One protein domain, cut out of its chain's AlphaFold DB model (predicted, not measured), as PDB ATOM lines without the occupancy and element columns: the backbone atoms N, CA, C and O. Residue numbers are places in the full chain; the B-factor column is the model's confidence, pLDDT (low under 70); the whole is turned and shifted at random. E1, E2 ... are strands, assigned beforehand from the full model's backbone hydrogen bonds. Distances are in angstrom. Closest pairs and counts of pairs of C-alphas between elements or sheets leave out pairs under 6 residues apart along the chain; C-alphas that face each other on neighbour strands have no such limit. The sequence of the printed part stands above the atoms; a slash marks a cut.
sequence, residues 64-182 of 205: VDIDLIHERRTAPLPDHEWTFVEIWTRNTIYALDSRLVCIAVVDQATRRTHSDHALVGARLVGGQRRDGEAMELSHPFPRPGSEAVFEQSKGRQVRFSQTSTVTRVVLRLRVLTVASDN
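This is residues 64 to 182 of the 205 residues of an uncharacterized protein of Sandaracinaceae bacterium (UniProt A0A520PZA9). Two strongly twisted sheets stand partly face to face as a loose-edged sandwich, and the long parallel ribbon of E1 and E9 runs from it to one end of the longest axis, while the hairpin of E5 and E6 makes the other end. The five-stranded sheet, in the order E1, E9, E2, E3, E4, is mixed and curled like part of a barrel; the four-stranded one, in the order E6, E5, E7, E8, is antiparallel. The printed part has 119 residues with nine named strands, E1 to E9 in order along the chain, and no named helix, and its class is all strand. It is only just compact, close to loose, with a radius of gyration of the C-alphas of 16.3 A, and elongated, spanning 61 by 32 by 29 A.

E1, residues 65 to 74, begins at C-alpha 65 (38.946, -0.999, -10.877) and is 28.7 A long. E2 is residues 85 to 88, E3 residues 92 to 96 and E4 residues 102 to 107. E5, residues 123 to 131, is 24.6 A long and begins at C-alpha 123 (36.025, -1.623, -30.642). E6 is residues 134 to 138. E7, residues 147 to 154, measures 21.4 A, and E8, residues 157 to 165, 25.6 A. E9, residues 168 to 179, is 34.2 A long and ends at C-alpha 179 (18.571, -21.159, -8.295).

In the larger sheet, edge strand E1 is parallel to E9 at 22 degrees, with N 67 and O 171 2.8 A apart. E9 is antiparallel to E2 at 150 degrees, with N 86 and O 170 at 2.8 A. E2, E3 and E4 form a meander, each strand the antiparallel neighbour of the one before; N 87 and O 94 are 2.9 A apart, and N 93 and O 106 2.8 A. In the other sheet, the hairpin E5 and E6 has N 129 and O 136 at 2.8 A. E5 and E7 are antiparallel at 137 degrees, with N 125 and O 149 at 2.9 A. The hairpin E7 and E8 has N 152 and O 159 at 2.8 A. The parts of the sheets that face each other are 10.5 A centre to centre, with strands at 39 degrees. The closest C-alphas of E2 and E7, those of Ile 87 and Ala 148, are 7.8 A apart. E1 and E8 are apart.

The two C-alphas farthest apart, those of Glu 133 and Asn 182, are 61.8 A apart. The printed part has no cut. The link from E4 to E5, residues 108 to 122, is long. Mean pLDDT of the printed part is 90.7; residues 75 to 80 and 179 to 182 are under 70.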
ATOM      1  N   VAL A  64      42.910  -0.356 -13.464       93.56
ATOM      2  CA  VAL A  64      41.550  -0.860 -13.663       93.56
ATOM      3  C   VAL A  64      40.949  -1.176 -12.297       93.56
ATOM      4  O   VAL A  64      41.547  -1.921 -11.522       93.56
ATOM      5  N   ASP A  65      39.776  -0.619 -12.016       95.62
ATOM      6  CA  ASP A  65      38.946  -0.999 -10.877       95.62
ATOM      7  C   ASP A  65      38.096  -2.216 -11.240       95.62
ATOM      8  O   ASP A  65      37.595  -2.303 -12.358       95.62
ATOM      9  N   ILE A  66      37.896  -3.134 -10.296       95.31
ATOM     10  CA  ILE A  66      37.012  -4.289 -10.478       95.31
ATOM     11  C   ILE A  66      35.774  -4.090  -9.606       95.31
ATOM     12  O   ILE A  66      35.890  -3.962  -8.389       95.31
ATOM     13  N   ASP A  67      34.604  -4.072 -10.237       94.94
ATOM     14  CA  ASP A  67      33.301  -4.033  -9.578       94.94
ATOM     15  C   ASP A  67      32.647  -5.418  -9.658       94.94
ATOM     16  O   ASP A  67      32.420  -5.946 -10.749       94.94
ATOM     17  N   LEU A  68      32.394  -6.028  -8.499       92.94
ATOM     18  CA  LEU A  68      31.874  -7.389  -8.396       92.94
ATOM     19  C   LEU A  68      30.357  -7.355  -8.198       92.94
ATOM     20  O   LEU A  68      29.859  -6.990  -7.133       92.94
ATOM     21  N   ILE A  69      29.618  -7.781  -9.218       90.19
ATOM     22  CA  ILE A  69      28.160  -7.701  -9.249       90.19
ATOM     23  C   ILE A  69      27.590  -9.095  -9.062       90.19
ATOM     24  O   ILE A  69      27.636  -9.932  -9.963       90.19
ATOM     25  N   HIS A  70      27.037  -9.328  -7.879       88.50
ATOM     26  CA  HIS A  70      26.350 -10.568  -7.561       88.50
ATOM     27  C   HIS A  70      24.904 -10.480  -8.009       88.50
ATOM     28  O   HIS A  70      24.183  -9.547  -7.656       88.50
ATOM     29  N   GLU A  71      24.469 -11.481  -8.751       83.94
ATOM     30  CA  GLU A  71      23.117 -11.538  -9.256       83.94
ATOM     31  C   GLU A  71      22.562 -12.945  -9.107       83.94
ATOM     32  O   GLU A  71      23.149 -13.925  -9.561       83.94
ATOM     33  N   ARG A  72      21.403 -13.045  -8.456       82.81
ATOM     34  CA  ARG A  72      20.675 -14.301  -8.322       82.81
ATOM     35  C   ARG A  72      19.503 -14.291  -9.290       82.81
ATOM     36  O   ARG A  72      18.676 -13.386  -9.226       82.81
ATOM     37  N   ARG A  73      19.433 -15.282 -10.175       74.56
ATOM     38  CA  ARG A  73      18.357 -15.406 -11.169       74.56
ATOM     39  C   ARG A  73      17.836 -16.834 -11.251       74.56
ATOM     40  O   ARG A  73      18.538 -17.786 -10.919       74.56
ATOM     41  N   THR A  74      16.599 -16.954 -11.711       72.62
ATOM     42  CA  THR A  74      15.988 -18.225 -12.107       72.62
ATOM     43  C   THR A  74      16.108 -18.344 -13.622       72.62
ATOM     44  O   THR A  74      15.951 -17.348 -14.328       72.62
ATOM     45  N   ALA A  75      16.454 -19.528 -14.120       67.44
ATOM     46  CA  ALA A  75      16.585 -19.770 -15.553       67.44
ATOM     47  C   ALA A  75      15.218 -19.687 -16.273       67.44
ATOM     48  O   ALA A  75      14.196 -19.994 -15.652       67.44
ATOM     49  N   PRO A  76      15.183 -19.330 -17.575       64.38
ATOM     50  CA  PRO A  76      16.307 -18.916 -18.422       64.38
ATOM     51  C   PRO A  76      16.695 -17.441 -18.226       64.38
ATOM     52  O   PRO A  76      15.860 -16.580 -17.949       64.38
ATOM     53  N   LEU A  77      17.988 -17.140 -18.377       65.12
ATOM     54  CA  LEU A  77      18.498 -15.770 -18.316       65.12
ATOM     55  C   LEU A  77      18.093 -15.019 -19.599       65.12
ATOM     56  O   LEU A  77      18.339 -15.536 -20.683       65.12
ATOM     57  N   PRO A  78      17.501 -13.813 -19.523       60.94
ATOM     58  CA  PRO A  78      17.269 -13.008 -20.719       60.94
ATOM     59  C   PRO A  78      18.596 -12.517 -21.318       60.94
ATOM     60  O   PRO A  78      19.475 -12.066 -20.574       60.94
ATOM     61  N   ASP A  79      18.684 -12.542 -22.653       64.00
ATOM     62  CA  ASP A  79      19.749 -11.937 -23.464       64.00
ATOM     63  C   ASP A  79      19.677 -10.406 -23.362       64.00
ATOM     64  O   ASP A  79      19.138  -9.719 -24.226       64.00
ATOM     65  N   HIS A  80      20.171  -9.846 -22.262       65.56
ATOM     66  CA  HIS A  80      20.418  -8.412 -22.172       65.56
ATOM     67  C   HIS A  80      21.907  -8.156 -22.385       65.56
ATOM     68  O   HIS A  80      22.741  -8.785 -21.729       65.56
ATOM     69  N   GLU A  81      22.239  -7.191 -23.245       74.19
ATOM     70  CA  GLU A  81      23.613  -6.717 -23.419       74.19
ATOM     71  C   GLU A  81      24.182  -6.269 -22.067       74.19
ATOM     72  O   GLU A  81      23.639  -5.386 -21.397       74.19
ATOM     73  N   TRP A  82      25.242  -6.941 -21.622       87.06
ATOM     74  CA  TRP A  82      25.890  -6.680 -20.344       87.06
ATOM     75  C   TRP A  82      27.046  -5.700 -20.530       87.06
ATOM     76  O   TRP A  82      27.957  -5.955 -21.320       87.06
ATOM     77  N   THR A  83      27.058  -4.623 -19.743       93.38
ATOM     78  CA  THR A  83      28.232  -3.752 -19.648       93.38
ATOM     79  C   THR A  83      29.337  -4.487 -18.900       93.38
ATOM     80  O   THR A  83      29.285  -4.639 -17.681       93.38
ATOM     81  N   PHE A  84      30.347  -4.930 -19.636       94.88
ATOM     82  CA  PHE A  84      31.530  -5.599 -19.116       94.88
ATOM     83  C   PHE A  84      32.591  -4.602 -18.652       94.88
ATOM     84  O   PHE A  84      33.210  -4.801 -17.611       94.88
ATOM     85  N   VAL A  85      32.796  -3.513 -19.398       97.50
ATOM     86  CA  VAL A  85      33.779  -2.472 -19.064       97.50
ATOM     87  C   VAL A  85      33.144  -1.098 -19.182       97.50
ATOM     88  O   VAL A  85      32.341  -0.845 -20.075       97.50
ATOM     89  N   GLU A  86      33.541  -0.191 -18.301       98.00
ATOM     90  CA  GLU A  86      33.255   1.232 -18.411       98.00
ATOM     91  C   GLU A  86      34.560   2.023 -18.490       98.00
ATOM     92  O   GLU A  86      35.409   1.947 -17.597       98.00
ATOM     93  N   ILE A  87      34.701   2.832 -19.538       98.25
ATOM     94  CA  ILE A  87      35.774   3.819 -19.653       98.25
ATOM     95  C   ILE A  87      35.207   5.179 -19.287       98.25
ATOM     96  O   ILE A  87      34.360   5.729 -19.992       98.25
ATOM     97  N   TRP A  88      35.688   5.730 -18.183       98.12
ATOM     98  CA  TRP A  88      35.253   7.021 -17.687       98.12
ATOM     99  C   TRP A  88      36.232   8.087 -18.144       98.12
ATOM    100  O   TRP A  88      37.444   7.974 -17.959       98.12
ATOM    101  N   THR A  89      35.685   9.152 -18.704       97.44
ATOM    102  CA  THR A  89      36.389  10.411 -18.940       97.44
ATOM    103  C   THR A  89      35.796  11.488 -18.034       97.44
ATOM    104  O   THR A  89      35.037  11.188 -17.108       97.44
ATOM    105  N   ARG A  90      36.133  12.760 -18.276       95.81
ATOM    106  CA  ARG A  90      35.580  13.874 -17.495       95.81
ATOM    107  C   ARG A  90      34.055  13.986 -17.613       95.81
ATOM    108  O   ARG A  90      33.404  14.219 -16.607       95.81
ATOM    109  N   ASN A  91      33.512  13.829 -18.820       96.06
ATOM    110  CA  ASN A  91      32.094  14.095 -19.094       96.06
ATOM    111  C   ASN A  91      31.349  12.876 -19.638       96.06
ATOM    112  O   ASN A  91      30.130  12.906 -19.744       96.06
ATOM    113  N   THR A  92      32.058  11.813 -20.009       97.69
ATOM    114  CA  THR A  92      31.473  10.720 -20.786       97.69
ATOM    115  C   THR A  92      31.912   9.378 -20.229       97.69
ATOM    116  O   THR A  92      33.083   9.197 -19.886       97.69
ATOM    117  N   ILE A  93      30.969   8.445 -20.158       98.00
ATOM    118  CA  ILE A  93      31.203   7.037 -19.865       98.00
ATOM    119  C   ILE A  93      30.964   6.259 -21.157       98.00
ATOM    120  O   ILE A  93      29.886   6.340 -21.743       98.00
ATOM    121  N   TYR A  94      31.963   5.503 -21.591       98.06
ATOM    122  CA  TYR A  94      31.823   4.538 -22.677       98.06
ATOM    123  C   TYR A  94      31.580   3.171 -22.050       98.06
ATOM    124  O   TYR A  94      32.450   2.669 -21.340       98.06
ATOM    125  N   ALA A  95      30.400   2.601 -22.274       97.19
ATOM    126  CA  ALA A  95      30.037   1.263 -21.831       97.19
ATOM    127  C   ALA A  95      30.356   0.263 -22.942       97.19
ATOM    128  O   ALA A  95      29.991   0.484 -24.102       97.19
ATOM    129  N   LEU A  96      31.049  -0.816 -22.589       97.25
ATOM    130  CA  LEU A  96      31.513  -1.829 -23.524       97.25
ATOM    131  C   LEU A  96      31.035  -3.218 -23.124       97.25
ATOM    132  O   LEU A  96      30.931  -3.522 -21.935       97.25
ATOM    133  N   ASP A  97      30.805  -4.059 -24.125       94.94
ATOM    134  CA  ASP A  97      30.530  -5.483 -23.949       94.94
ATOM    135  C   ASP A  97      31.815  -6.302 -23.684       94.94
ATOM    136  O   ASP A  97      32.931  -5.775 -23.592       94.94
ATOM    137  N   SER A  98      31.670  -7.625 -23.565       92.50
ATOM    138  CA  SER A  98      32.785  -8.562 -23.356       92.50
ATOM    139  C   SER A  98      33.767  -8.635 -24.532       92.50
ATOM    140  O   SER A  98      34.908  -9.067 -24.358       92.50
ATOM    141  N   ARG A  99      33.360  -8.185 -25.725       93.94
ATOM    142  CA  ARG A  99      34.192  -8.096 -26.935       93.94
ATOM    143  C   ARG A  99      34.897  -6.747 -27.051       93.94
ATOM    144  O   ARG A  99      35.572  -6.499 -28.054       93.94
ATOM    145  N   LEU A 100      34.751  -5.896 -26.034       96.56
ATOM    146  CA  LEU A 100      35.250  -4.529 -25.991       96.56
ATOM    147  C   LEU A 100      34.649  -3.644 -27.089       96.56
ATOM    148  O   LEU A 100      35.279  -2.682 -27.524       96.56
ATOM    149  N   VAL A 101      33.436  -3.949 -27.543       96.12
ATOM    150  CA  VAL A 101      32.659  -3.091 -28.437       96.12
ATOM    151  C   VAL A 101      31.870  -2.111 -27.585       96.12
ATOM    152  O   VAL A 101      31.210  -2.498 -26.625       96.12
ATOM    153  N   CYS A 102      31.947  -0.825 -27.914       96.88
ATOM    154  CA  CYS A 102      31.169   0.194 -27.230       96.88
ATOM    155  C   CYS A 102      29.691   0.054 -27.609       96.88
ATOM    156  O   CYS A 102      29.308   0.310 -28.746       96.88
ATOM    157  N   ILE A 103      28.871  -0.348 -26.644       95.31
ATOM    158  CA  ILE A 103      27.428  -0.561 -26.813       95.31
ATOM    159  C   ILE A 103      26.618   0.680 -26.431       95.31
ATOM    160  O   ILE A 103      25.523   0.896 -26.940       95.31
ATOM    161  N   ALA A 104      27.166   1.544 -25.572       95.62
ATOM    162  CA  ALA A 104      26.520   2.793 -25.194       95.62
ATOM    163  C   ALA A 104      27.532   3.875 -24.807       95.62
ATOM    164  O   ALA A 104      28.603   3.605 -24.262       95.62
ATOM    165  N   VAL A 105      27.142   5.126 -25.043       97.50
ATOM    166  CA  VAL A 105      27.870   6.314 -24.599       97.50
ATOM    167  C   VAL A 105      26.948   7.126 -23.709       97.50
ATOM    168  O   VAL A 105      25.853   7.489 -24.127       97.50
ATOM    169  N   VAL A 106      27.367   7.398 -22.480       97.62
ATOM    170  CA  VAL A 106      26.532   8.041 -21.462       97.62
ATOM    171  C   VAL A 106      27.180   9.346 -21.028       97.62
ATOM    172  O   VAL A 106      28.354   9.370 -20.654       97.62
ATOM    173  N   ASP A 107      26.422  10.438 -21.052       97.06
ATOM    174  CA  ASP A 107      26.857  11.700 -20.463       97.06
ATOM    175  C   ASP A 107      26.828  11.598 -18.930       97.06
ATOM    176  O   ASP A 107      25.836  11.200 -18.317       97.06
ATOM    177  N   GLN A 108      27.946  11.924 -18.293       94.25
ATOM    178  CA  GLN A 108      28.162  11.666 -16.874       94.25
ATOM    179  C   GLN A 108      27.344  12.612 -15.983       94.25
ATOM    180  O   GLN A 108      26.928  12.212 -14.894       94.25
ATOM    181  N   ALA A 109      27.078  13.837 -16.451       94.06
ATOM    182  CA  ALA A 109      26.333  14.847 -15.705       94.06
ATOM    183  C   ALA A 109      24.818  14.607 -15.775       94.06
ATOM    184  O   ALA A 109      24.125  14.638 -14.762       94.06
ATOM    185  N   THR A 110      24.304  14.346 -16.973       94.38
ATOM    186  CA  THR A 110      22.869  14.204 -17.254       94.38
ATOM    187  C   THR A 110      22.378  12.764 -17.183       94.38
ATOM    188  O   THR A 110      21.168  12.542 -17.166       94.38
ATOM    189  N   ARG A 111      23.296  11.786 -17.166       93.81
ATOM    190  CA  ARG A 111      23.011  10.343 -17.248       93.81
ATOM    191  C   ARG A 111      22.229   9.936 -18.499       93.81
ATOM    192  O   ARG A 111      21.647   8.856 -18.533       93.81
ATOM    193  N   ARG A 112      22.218  10.780 -19.536       95.44
ATOM    194  CA  ARG A 112      21.561  10.476 -20.809       95.44
ATOM    195  C   ARG A 112      22.455   9.603 -21.677       95.44
ATOM    196  O   ARG A 112      23.651   9.862 -21.806       95.44
ATOM    197  N   THR A 113      21.849   8.598 -22.296       94.56
ATOM    198  CA  THR A 113      22.510   7.738 -23.278       94.56
ATOM    199  C   THR A 113      22.431   8.366 -24.667       94.56
ATOM    200  O   THR A 113      21.370   8.814 -25.099       94.56
ATOM    201  N   HIS A 114      23.554   8.364 -25.377       93.06
ATOM    202  CA  HIS A 114      23.703   8.808 -26.756       93.06
ATOM    203  C   HIS A 114      23.880   7.587 -27.666       93.06
ATOM    204  O   HIS A 114      25.008   7.179 -27.949       93.06
ATOM    205  N   SER A 115      22.767   7.001 -28.116       84.75
ATOM    206  CA  SER A 115      22.761   5.843 -29.031       84.75
ATOM    207  C   SER A 115      23.437   6.137 -30.372       84.75
ATOM    208  O   SER A 115      24.054   5.256 -30.957       84.75
ATOM    209  N   ASP A 116      23.371   7.388 -30.828       89.94
ATOM    210  CA  ASP A 116      23.845   7.792 -32.158       89.94
ATOM    211  C   ASP A 116      25.292   8.315 -32.128       89.94
ATOM    212  O   ASP A 116      25.787   8.910 -33.088       89.94
ATOM    213  N   HIS A 117      25.990   8.146 -31.001       94.12
ATOM    214  CA  HIS A 117      27.364   8.605 -30.861       94.12
ATOM    215  C   HIS A 117      28.296   7.805 -31.785       94.12
ATOM    216  O   HIS A 117      28.217   6.585 -31.857       94.12
ATOM    217  N   ALA A 118      29.253   8.474 -32.434       93.62
ATOM    218  CA  ALA A 118      30.118   7.855 -33.448       93.62
ATOM    219  C   ALA A 118      30.923   6.637 -32.950       93.62
ATOM    220  O   ALA A 118      31.331   5.797 -33.746       93.62
ATOM    221  N   LEU A 119      31.193   6.565 -31.645       95.81
ATOM    222  CA  LEU A 119      31.904   5.444 -31.022       95.81
ATOM    223  C   LEU A 119      31.013   4.236 -30.703       95.81
ATOM    224  O   LEU A 119      31.566   3.190 -30.388       95.81
ATOM    225  N   VAL A 120      29.687   4.332 -30.811       95.56
ATOM    226  CA  VAL A 120      28.814   3.156 -30.677       95.56
ATOM    227  C   VAL A 120      29.125   2.173 -31.811       95.56
ATOM    228  O   VAL A 120      29.259   2.561 -32.971       95.56
ATOM    229  N   GLY A 121      29.324   0.903 -31.459       94.75
ATOM    230  CA  GLY A 121      29.809  -0.155 -32.347       94.75
ATOM    231  C   GLY A 121      31.326  -0.159 -32.583       94.75
ATOM    232  O   GLY A 121      31.838  -1.080 -33.218       94.75
ATOM    233  N   ALA A 122      32.072   0.831 -32.082       96.69
ATOM    234  CA  ALA A 122      33.529   0.858 -32.194       96.69
ATOM    235  C   ALA A 122      34.181  -0.062 -31.154       96.69
ATOM    236  O   ALA A 122      33.713  -0.164 -30.019       96.69
ATOM    237  N   ARG A 123      35.299  -0.693 -31.514       97.31
ATOM    238  CA  ARG A 123      36.025  -1.623 -30.642       97.31
ATOM    239  C   ARG A 123      37.167  -0.921 -29.922       97.31
ATOM    240  O   ARG A 123      38.020  -0.324 -30.567       97.31
ATOM    241  N   LEU A 124      37.225  -1.009 -28.601       98.25
ATOM    242  CA  LEU A 124      38.366  -0.537 -27.826       98.25
ATOM    243  C   LEU A 124      39.584  -1.414 -28.124       98.25
ATOM    244  O   LEU A 124      39.525  -2.638 -28.017       98.25
ATOM    245  N   VAL A 125      40.692  -0.770 -28.479       97.31
ATOM    246  CA  VAL A 125      41.974  -1.445 -28.727       97.31
ATOM    247  C   VAL A 125      42.994  -1.191 -27.623       97.31
ATOM    248  O   VAL A 125      44.001  -1.885 -27.557       97.31
ATOM    249  N   GLY A 126      42.757  -0.212 -26.752       97.44
ATOM    250  CA  GLY A 126      43.664   0.101 -25.657       97.44
ATOM    251  C   GLY A 126      43.650   1.569 -25.281       97.44
ATOM    252  O   GLY A 126      42.658   2.275 -25.475       97.44
ATOM    253  N   GLY A 127      44.774   2.030 -24.748       97.31
ATOM    254  CA  GLY A 127      45.037   3.441 -24.538       97.31
ATOM    255  C   GLY A 127      46.380   3.866 -25.088       97.31
ATOM    256  O   GLY A 127      47.273   3.052 -25.320       97.31
ATOM    257  N   GLN A 128      46.515   5.169 -25.272       96.88
ATOM    258  CA  GLN A 128      47.765   5.795 -25.655       96.88
ATOM    259  C   GLN A 128      48.020   7.015 -24.779       96.88
ATOM    260  O   GLN A 128      47.088   7.651 -24.298       96.88
ATOM    261  N   ARG A 129      49.287   7.351 -24.575       95.88
ATOM    262  CA  ARG A 129      49.695   8.585 -23.915       95.88
ATOM    263  C   ARG A 129      50.952   9.108 -24.587       95.88
ATOM    264  O   ARG A 129      51.916   8.367 -24.762       95.88
ATOM    265  N   ARG A 130      50.966  10.391 -24.936       92.00
ATOM    266  CA  ARG A 130      52.173  11.061 -25.435       92.00
ATOM    267  C   ARG A 130      52.946  11.679 -24.262       92.00
ATOM    268  O   ARG A 130      52.389  12.491 -23.529       92.00
ATOM    269  N   ASP A 131      54.215  11.302 -24.095       89.44
ATOM    270  CA  ASP A 131      55.171  11.913 -23.153       89.44
ATOM    271  C   ASP A 131      56.342  12.507 -23.948       89.44
ATOM    272  O   ASP A 131      57.319  11.823 -24.259       89.44
ATOM    273  N   GLY A 132      56.217  13.780 -24.334       88.31
ATOM    274  CA  GLY A 132      57.204  14.461 -25.177       88.31
ATOM    275  C   GLY A 132      57.361  13.779 -26.539       88.31
ATOM    276  O   GLY A 132      56.434  13.789 -27.350       88.31
ATOM    277  N   GLU A 133      58.535  13.190 -26.774       90.69
ATOM    278  CA  GLU A 133      58.865  12.457 -28.004       90.69
ATOM    279  C   GLU A 133      58.432  10.982 -27.974       90.69
ATOM    280  O   GLU A 133      58.380  10.336 -29.019       90.69
ATOM    281  N   ALA A 134      58.089  10.439 -26.802       91.50
ATOM    282  CA  ALA A 134      57.682   9.047 -26.657       91.50
ATOM    283  C   ALA A 134      56.153   8.888 -26.700       91.50
ATOM    284  O   ALA A 134      55.397   9.718 -26.188       91.50
ATOM    285  N   MET A 135      55.695   7.781 -27.284       93.12
ATOM    286  CA  MET A 135      54.303   7.336 -27.226       93.12
ATOM    287  C   MET A 135      54.234   6.043 -26.419       93.12
ATOM    288  O   MET A 135      54.836   5.037 -26.786       93.12
ATOM    289  N   GLU A 136      53.505   6.081 -25.313       94.00
ATOM    290  CA  GLU A 136      53.221   4.915 -24.489       94.00
ATOM    291  C   GLU A 136      51.866   4.332 -24.894       94.00
ATOM    292  O   GLU A 136      50.893   5.071 -25.038       94.00
ATOM    293  N   LEU A 137      51.804   3.013 -25.063       95.94
ATOM    294  CA  LEU A 137      50.590   2.283 -25.418       95.94
ATOM    295  C   LEU A 137      50.245   1.297 -24.300       95.94
ATOM    296  O   LEU A 137      51.133   0.651 -23.745       95.94
ATOM    297  N   SER A 138      48.961   1.159 -23.980       95.56
ATOM    298  CA  SER A 138      48.464   0.172 -23.020       95.56
ATOM    299  C   SER A 138      47.378  -0.699 -23.647       95.56
ATOM    300  O   SER A 138      46.497  -0.196 -24.336       95.56
ATOM    301  N   HIS A 139      47.433  -2.009 -23.400       95.06
ATOM    302  CA  HIS A 139      46.492  -2.994 -23.935       95.06
ATOM    303  C   HIS A 139      46.136  -4.031 -22.849       95.06
ATOM    304  O   HIS A 139      47.028  -4.430 -22.098       95.06
ATOM    305  N   PRO A 140      44.874  -4.505 -22.761       95.00
ATOM    306  CA  PRO A 140      43.734  -4.132 -23.610       95.00
ATOM    307  C   PRO A 140      43.015  -2.859 -23.146       95.00
ATOM    308  O   PRO A 140      42.151  -2.349 -23.851       95.00
ATOM    309  N   PHE A 141      43.365  -2.338 -21.970       97.19
ATOM    310  CA  PHE A 141      42.682  -1.199 -21.367       97.19
ATOM    311  C   PHE A 141      43.554   0.060 -21.380       97.19
ATOM    312  O   PHE A 141      44.778  -0.026 -21.216       97.19
ATOM    313  N   PRO A 142      42.945   1.247 -21.550       97.19
ATOM    314  CA  PRO A 142      43.626   2.499 -21.274       97.19
ATOM    315  C   PRO A 142      43.939   2.603 -19.781       97.19
ATOM    316  O   PRO A 142      43.251   2.026 -18.943       97.19
ATOM    317  N   ARG A 143      44.964   3.375 -19.429       95.50
ATOM    318  CA  ARG A 143      45.219   3.738 -18.029       95.50
ATOM    319  C   ARG A 143      44.591   5.095 -17.704       95.50
ATOM    320  O   ARG A 143      44.514   5.951 -18.591       95.50
ATOM    321  N   PRO A 144      44.225   5.369 -16.446       96.19
ATOM    322  CA  PRO A 144      43.926   6.727 -16.017       96.19
ATOM    323  C   PRO A 144      45.062   7.695 -16.398       96.19
ATOM    324  O   PRO A 144      46.241   7.399 -16.199       96.19
ATOM    325  N   GLY A 145      44.710   8.838 -16.984       94.75
ATOM    326  CA  GLY A 145      45.653   9.819 -17.531       94.75
ATOM    327  C   GLY A 145      46.073   9.589 -18.991       94.75
ATOM    328  O   GLY A 145      46.868  10.372 -19.501       94.75
ATOM    329  N   SER A 146      45.568   8.545 -19.654       96.31
ATOM    330  CA  SER A 146      45.780   8.268 -21.088       96.31
ATOM    331  C   SER A 146      44.499   8.512 -21.897       96.31
ATOM    332  O   SER A 146      43.427   8.661 -21.308       96.31
ATOM    333  N   GLU A 147      44.579   8.569 -23.222       98.06
ATOM    334  CA  GLU A 147      43.401   8.547 -24.097       98.06
ATOM    335  C   GLU A 147      43.007   7.103 -24.425       98.06
ATOM    336  O   GLU A 147      43.876   6.276 -24.703       98.06
ATOM    337  N   ALA A 148      41.709   6.790 -24.442       98.25
ATOM    338  CA  ALA A 148      41.231   5.503 -24.938       98.25
ATOM    339  C   ALA A 148      41.177   5.518 -26.466       98.25
ATOM    340  O   ALA A 148      40.730   6.499 -27.063       98.25
ATOM    341  N   VAL A 149      41.614   4.427 -27.093       98.06
ATOM    342  CA  VAL A 149      41.669   4.296 -28.551       98.06
ATOM    343  C   VAL A 149      40.629   3.289 -29.010       98.06
ATOM    344  O   VAL A 149      40.616   2.141 -28.564       98.06
ATOM    345  N   PHE A 150      39.780   3.723 -29.932       98.12
ATOM    346  CA  PHE A 150      38.728   2.924 -30.537       98.12
ATOM    347  C   PHE A 150      38.991   2.721 -32.021       98.12
ATOM    348  O   PHE A 150      39.268   3.667 -32.756       98.12
ATOM    349  N   GLU A 151      38.847   1.484 -32.461       96.62
ATOM    350  CA  GLU A 151      38.837   1.078 -33.850       96.62
ATOM    351  C   GLU A 151      37.403   1.094 -34.390       96.62
ATOM    352  O   GLU A 151      36.494   0.474 -33.837       96.62
ATOM    353  N   GLN A 152      37.207   1.791 -35.503       93.94
ATOM    354  CA  GLN A 152      35.963   1.828 -36.255       93.94
ATOM    355  C   GLN A 152      36.190   1.181 -37.617       93.94
ATOM    356  O   GLN A 152      36.935   1.700 -38.454       93.94
ATOM    357  N   SER A 153      35.506   0.071 -37.869       86.44
ATOM    358  CA  SER A 153      35.427  -0.533 -39.194       86.44
ATOM    359  C   SER A 153      34.323   0.154 -39.997       86.44
ATOM    360  O   SER A 153      33.138  -0.064 -39.746       86.44
ATOM    361  N   LYS A 154      34.692   0.991 -40.974       81.75
ATOM    362  CA  LYS A 154      33.740   1.582 -41.927       81.75
ATOM    363  C   LYS A 154      34.000   1.003 -43.317       81.75
ATOM    364  O   LYS A 154      34.825   1.507 -44.081       81.75
ATOM    365  N   GLY A 155      33.301  -0.085 -43.641       81.25
ATOM    366  CA  GLY A 155      33.518  -0.838 -44.878       81.25
ATOM    367  C   GLY A 155      34.900  -1.494 -44.891       81.25
ATOM    368  O   GLY A 155      35.243  -2.231 -43.974       81.25
ATOM    369  N   ARG A 156      35.707  -1.213 -45.922       82.25
ATOM    370  CA  ARG A 156      37.085  -1.733 -46.049       82.25
ATOM    371  C   ARG A 156      38.147  -0.902 -45.320       82.25
ATOM    372  O   ARG A 156      39.309  -1.289 -45.327       82.25
ATOM    373  N   GLN A 157      37.786   0.246 -44.745       87.38
ATOM    374  CA  GLN A 157      38.738   1.131 -44.073       87.38
ATOM    375  C   GLN A 157      38.603   1.035 -42.553       87.38
ATOM    376  O   GLN A 157      37.501   1.124 -42.009       87.38
ATOM    377  N   VAL A 158      39.749   0.915 -41.886       90.38
ATOM    378  CA  VAL A 158      39.874   1.002 -40.432       90.38
ATOM    379  C   VAL A 158      40.225   2.438 -40.059       90.38
ATOM    380  O   VAL A 158      41.146   3.027 -40.630       90.38
ATOM    381  N   ARG A 159      39.478   3.020 -39.121       94.31
ATOM    382  CA  ARG A 159      39.757   4.343 -38.549       94.31
ATOM    383  C   ARG A 159      39.971   4.221 -37.052       94.31
ATOM    384  O   ARG A 159      39.273   3.457 -36.396       94.31
ATOM    385  N   PHE A 160      40.896   5.013 -36.525       95.38
ATOM    386  CA  PHE A 160      41.144   5.098 -35.093       95.38
ATOM    387  C   PHE A 160      40.631   6.427 -34.559       95.38
ATOM    388  O   PHE A 160      40.946   7.485 -35.099       95.38
ATOM    389  N   SER A 161      39.848   6.350 -33.494       96.00
ATOM    390  CA  SER A 161      39.328   7.495 -32.761       96.00
ATOM    391  C   SER A 161      39.869   7.474 -31.340       96.00
ATOM    392  O   SER A 161      40.062   6.408 -30.758       96.00
ATOM    393  N   GLN A 162      40.116   8.652 -30.780       96.62
ATOM    394  CA  GLN A 162      40.625   8.814 -29.421       96.62
ATOM    395  C   GLN A 162      39.589   9.532 -28.567       96.62
ATOM    396  O   GLN A 162      38.893  10.430 -29.045       96.62
ATOM    397  N   THR A 163      39.487   9.144 -27.303       97.19
ATOM    398  CA  THR A 163      38.667   9.863 -26.326       97.19
ATOM    399  C   THR A 163      39.440  11.027 -25.715       97.19
ATOM    400  O   THR A 163      40.651  11.159 -25.878       97.19
ATOM    401  N   SER A 164      38.745  11.842 -24.918       96.69
ATOM    402  CA  SER A 164      39.426  12.675 -23.923       96.69
ATOM    403  C   SER A 164      40.098  11.813 -22.842       96.69
ATOM    404  O   SER A 164      39.893  10.595 -22.785       96.69
ATOM    405  N   THR A 165      40.901  12.446 -21.983       97.31
ATOM    406  CA  THR A 165      41.659  11.770 -20.926       97.31
ATOM    407  C   THR A 165      40.766  10.886 -20.057       97.31
ATOM    408  O   THR A 165      39.789  11.346 -19.452       97.31
ATOM    409  N   VAL A 166      41.150   9.618 -19.964       97.88
ATOM    410  CA  VAL A 166      40.521   8.621 -19.107       97.88
ATOM    411  C   VAL A 166      40.808   8.970 -17.653       97.88
ATOM    412  O   VAL A 166      41.952   9.182 -17.256       97.88
ATOM    413  N   THR A 167      39.764   9.034 -16.842       97.00
ATOM    414  CA  THR A 167      39.840   9.301 -15.403       97.00
ATOM    415  C   THR A 167      39.765   8.013 -14.592       97.00
ATOM    416  O   THR A 167      40.363   7.926 -13.518       97.00
ATOM    417  N   ARG A 168      39.050   7.009 -15.109       96.88
ATOM    418  CA  ARG A 168      38.811   5.730 -14.440       96.88
ATOM    419  C   ARG A 168      38.457   4.650 -15.462       96.88
ATOM    420  O   ARG A 168      37.819   4.934 -16.473       96.88
ATOM    421  N   VAL A 169      38.847   3.414 -15.179       97.94
ATOM    422  CA  VAL A 169      38.421   2.226 -15.928       97.94
ATOM    423  C   VAL A 169      37.805   1.258 -14.936       97.94
ATOM    424  O   VAL A 169      38.431   0.975 -13.920       97.94
ATOM    425  N   VAL A 170      36.594   0.780 -15.213       97.81
ATOM    426  CA  VAL A 170      35.871  -0.153 -14.342       97.81
ATOM    427  C   VAL A 170      35.562  -1.424 -15.120       97.81
ATOM    428  O   VAL A 170      34.879  -1.376 -16.137       97.81
ATOM    429  N   LEU A 171      36.054  -2.557 -14.638       96.88
ATOM    430  CA  LEU A 171      35.719  -3.893 -15.109       96.88
ATOM    431  C   LEU A 171      34.604  -4.461 -14.227       96.88
ATOM    432  O   LEU A 171      34.772  -4.584 -13.016       96.88
ATOM    433  N   ARG A 172      33.473  -4.817 -14.827       95.19
ATOM    434  CA  ARG A 172      32.284  -5.320 -14.134       95.19
ATOM    435  C   ARG A 172      32.265  -6.844 -14.193       95.19
ATOM    436  O   ARG A 172      31.883  -7.437 -15.204       95.19
ATOM    437  N   LEU A 173      32.679  -7.482 -13.101       91.81
ATOM    438  CA  LEU A 173      32.674  -8.935 -12.961       91.81
ATOM    439  C   LEU A 173      31.311  -9.394 -12.437       91.81
ATOM    440  O   LEU A 173      30.953  -9.132 -11.291       91.81
ATOM    441  N   ARG A 174      30.540 -10.079 -13.282       88.88
ATOM    442  CA  ARG A 174      29.218 -10.606 -12.929       88.88
ATOM    443  C   ARG A 174      29.347 -12.002 -12.320       88.88
ATOM    444  O   ARG A 174      29.895 -12.899 -12.954       88.88
ATOM    445  N   VAL A 175      28.808 -12.195 -11.121       88.81
ATOM    446  CA  VAL A 175      28.700 -13.495 -10.448       88.81
ATOM    447  C   VAL A 175      27.234 -13.900 -10.449       88.81
ATOM    448  O   VAL A 175      26.427 -13.326  -9.718       88.81
ATOM    449  N   LEU A 176      26.889 -14.867 -11.298       85.25
ATOM    450  CA  LEU A 176      25.524 -15.363 -11.441       85.25
ATOM    451  C   LEU A 176      25.294 -16.593 -10.566       85.25
ATOM    452  O   LEU A 176      25.895 -17.642 -10.780       85.25
ATOM    453  N   THR A 177      24.371 -16.473  -9.618       83.19
ATOM    454  CA  THR A 177      23.850 -17.600  -8.841       83.19
ATOM    455  C   THR A 177      22.516 -18.027  -9.439       83.19
ATOM    456  O   THR A 177      21.518 -17.315  -9.310       83.19
ATOM    457  N   VAL A 178      22.480 -19.193 -10.082       77.56
ATOM    458  CA  VAL A 178      21.243 -19.750 -10.646       77.56
ATOM    459  C   VAL A 178      20.575 -20.641  -9.600       77.56
ATOM    460  O   VAL A 178      21.164 -21.629  -9.164       77.56
ATOM    461  N   ALA A 179      19.363 -20.286  -9.164       67.00
ATOM    462  CA  ALA A 179      18.571 -21.159  -8.295       67.00
ATOM    463  C   ALA A 179      18.010 -22.321  -9.131       67.00
ATOM    464  O   ALA A 179      17.355 -22.100 -10.149       67.00
ATOM    465  N   SER A 180      18.355 -23.549  -8.745       54.81
ATOM    466  CA  SER A 180      18.049 -24.766  -9.495       54.81
ATOM    467  C   SER A 180      16.658 -25.288  -9.154       54.81
ATOM    468  O   SER A 180      16.503 -26.273  -8.438       54.81
ATOM    469  N   ASP A 181      15.643 -24.663  -9.727       56.16
ATOM    470  CA  ASP A 181      14.301 -25.222  -9.786       56.16
ATOM    471  C   ASP A 181      14.209 -25.969 -11.134       56.16
ATOM    472  O   ASP A 181      13.538 -25.542 -12.067       56.16
ATOM    473  N   ASN A 182      14.965 -27.068 -11.252       51.53
ATOM    474  CA  ASN A 182      14.909 -28.105 -12.300       51.53
ATOM    475  C   ASN A 182      15.670 -28.015 -13.639       51.53
ATOM    476  O   ASN A 182      15.586 -29.000 -14.367       51.53
TER     477      ASN A 182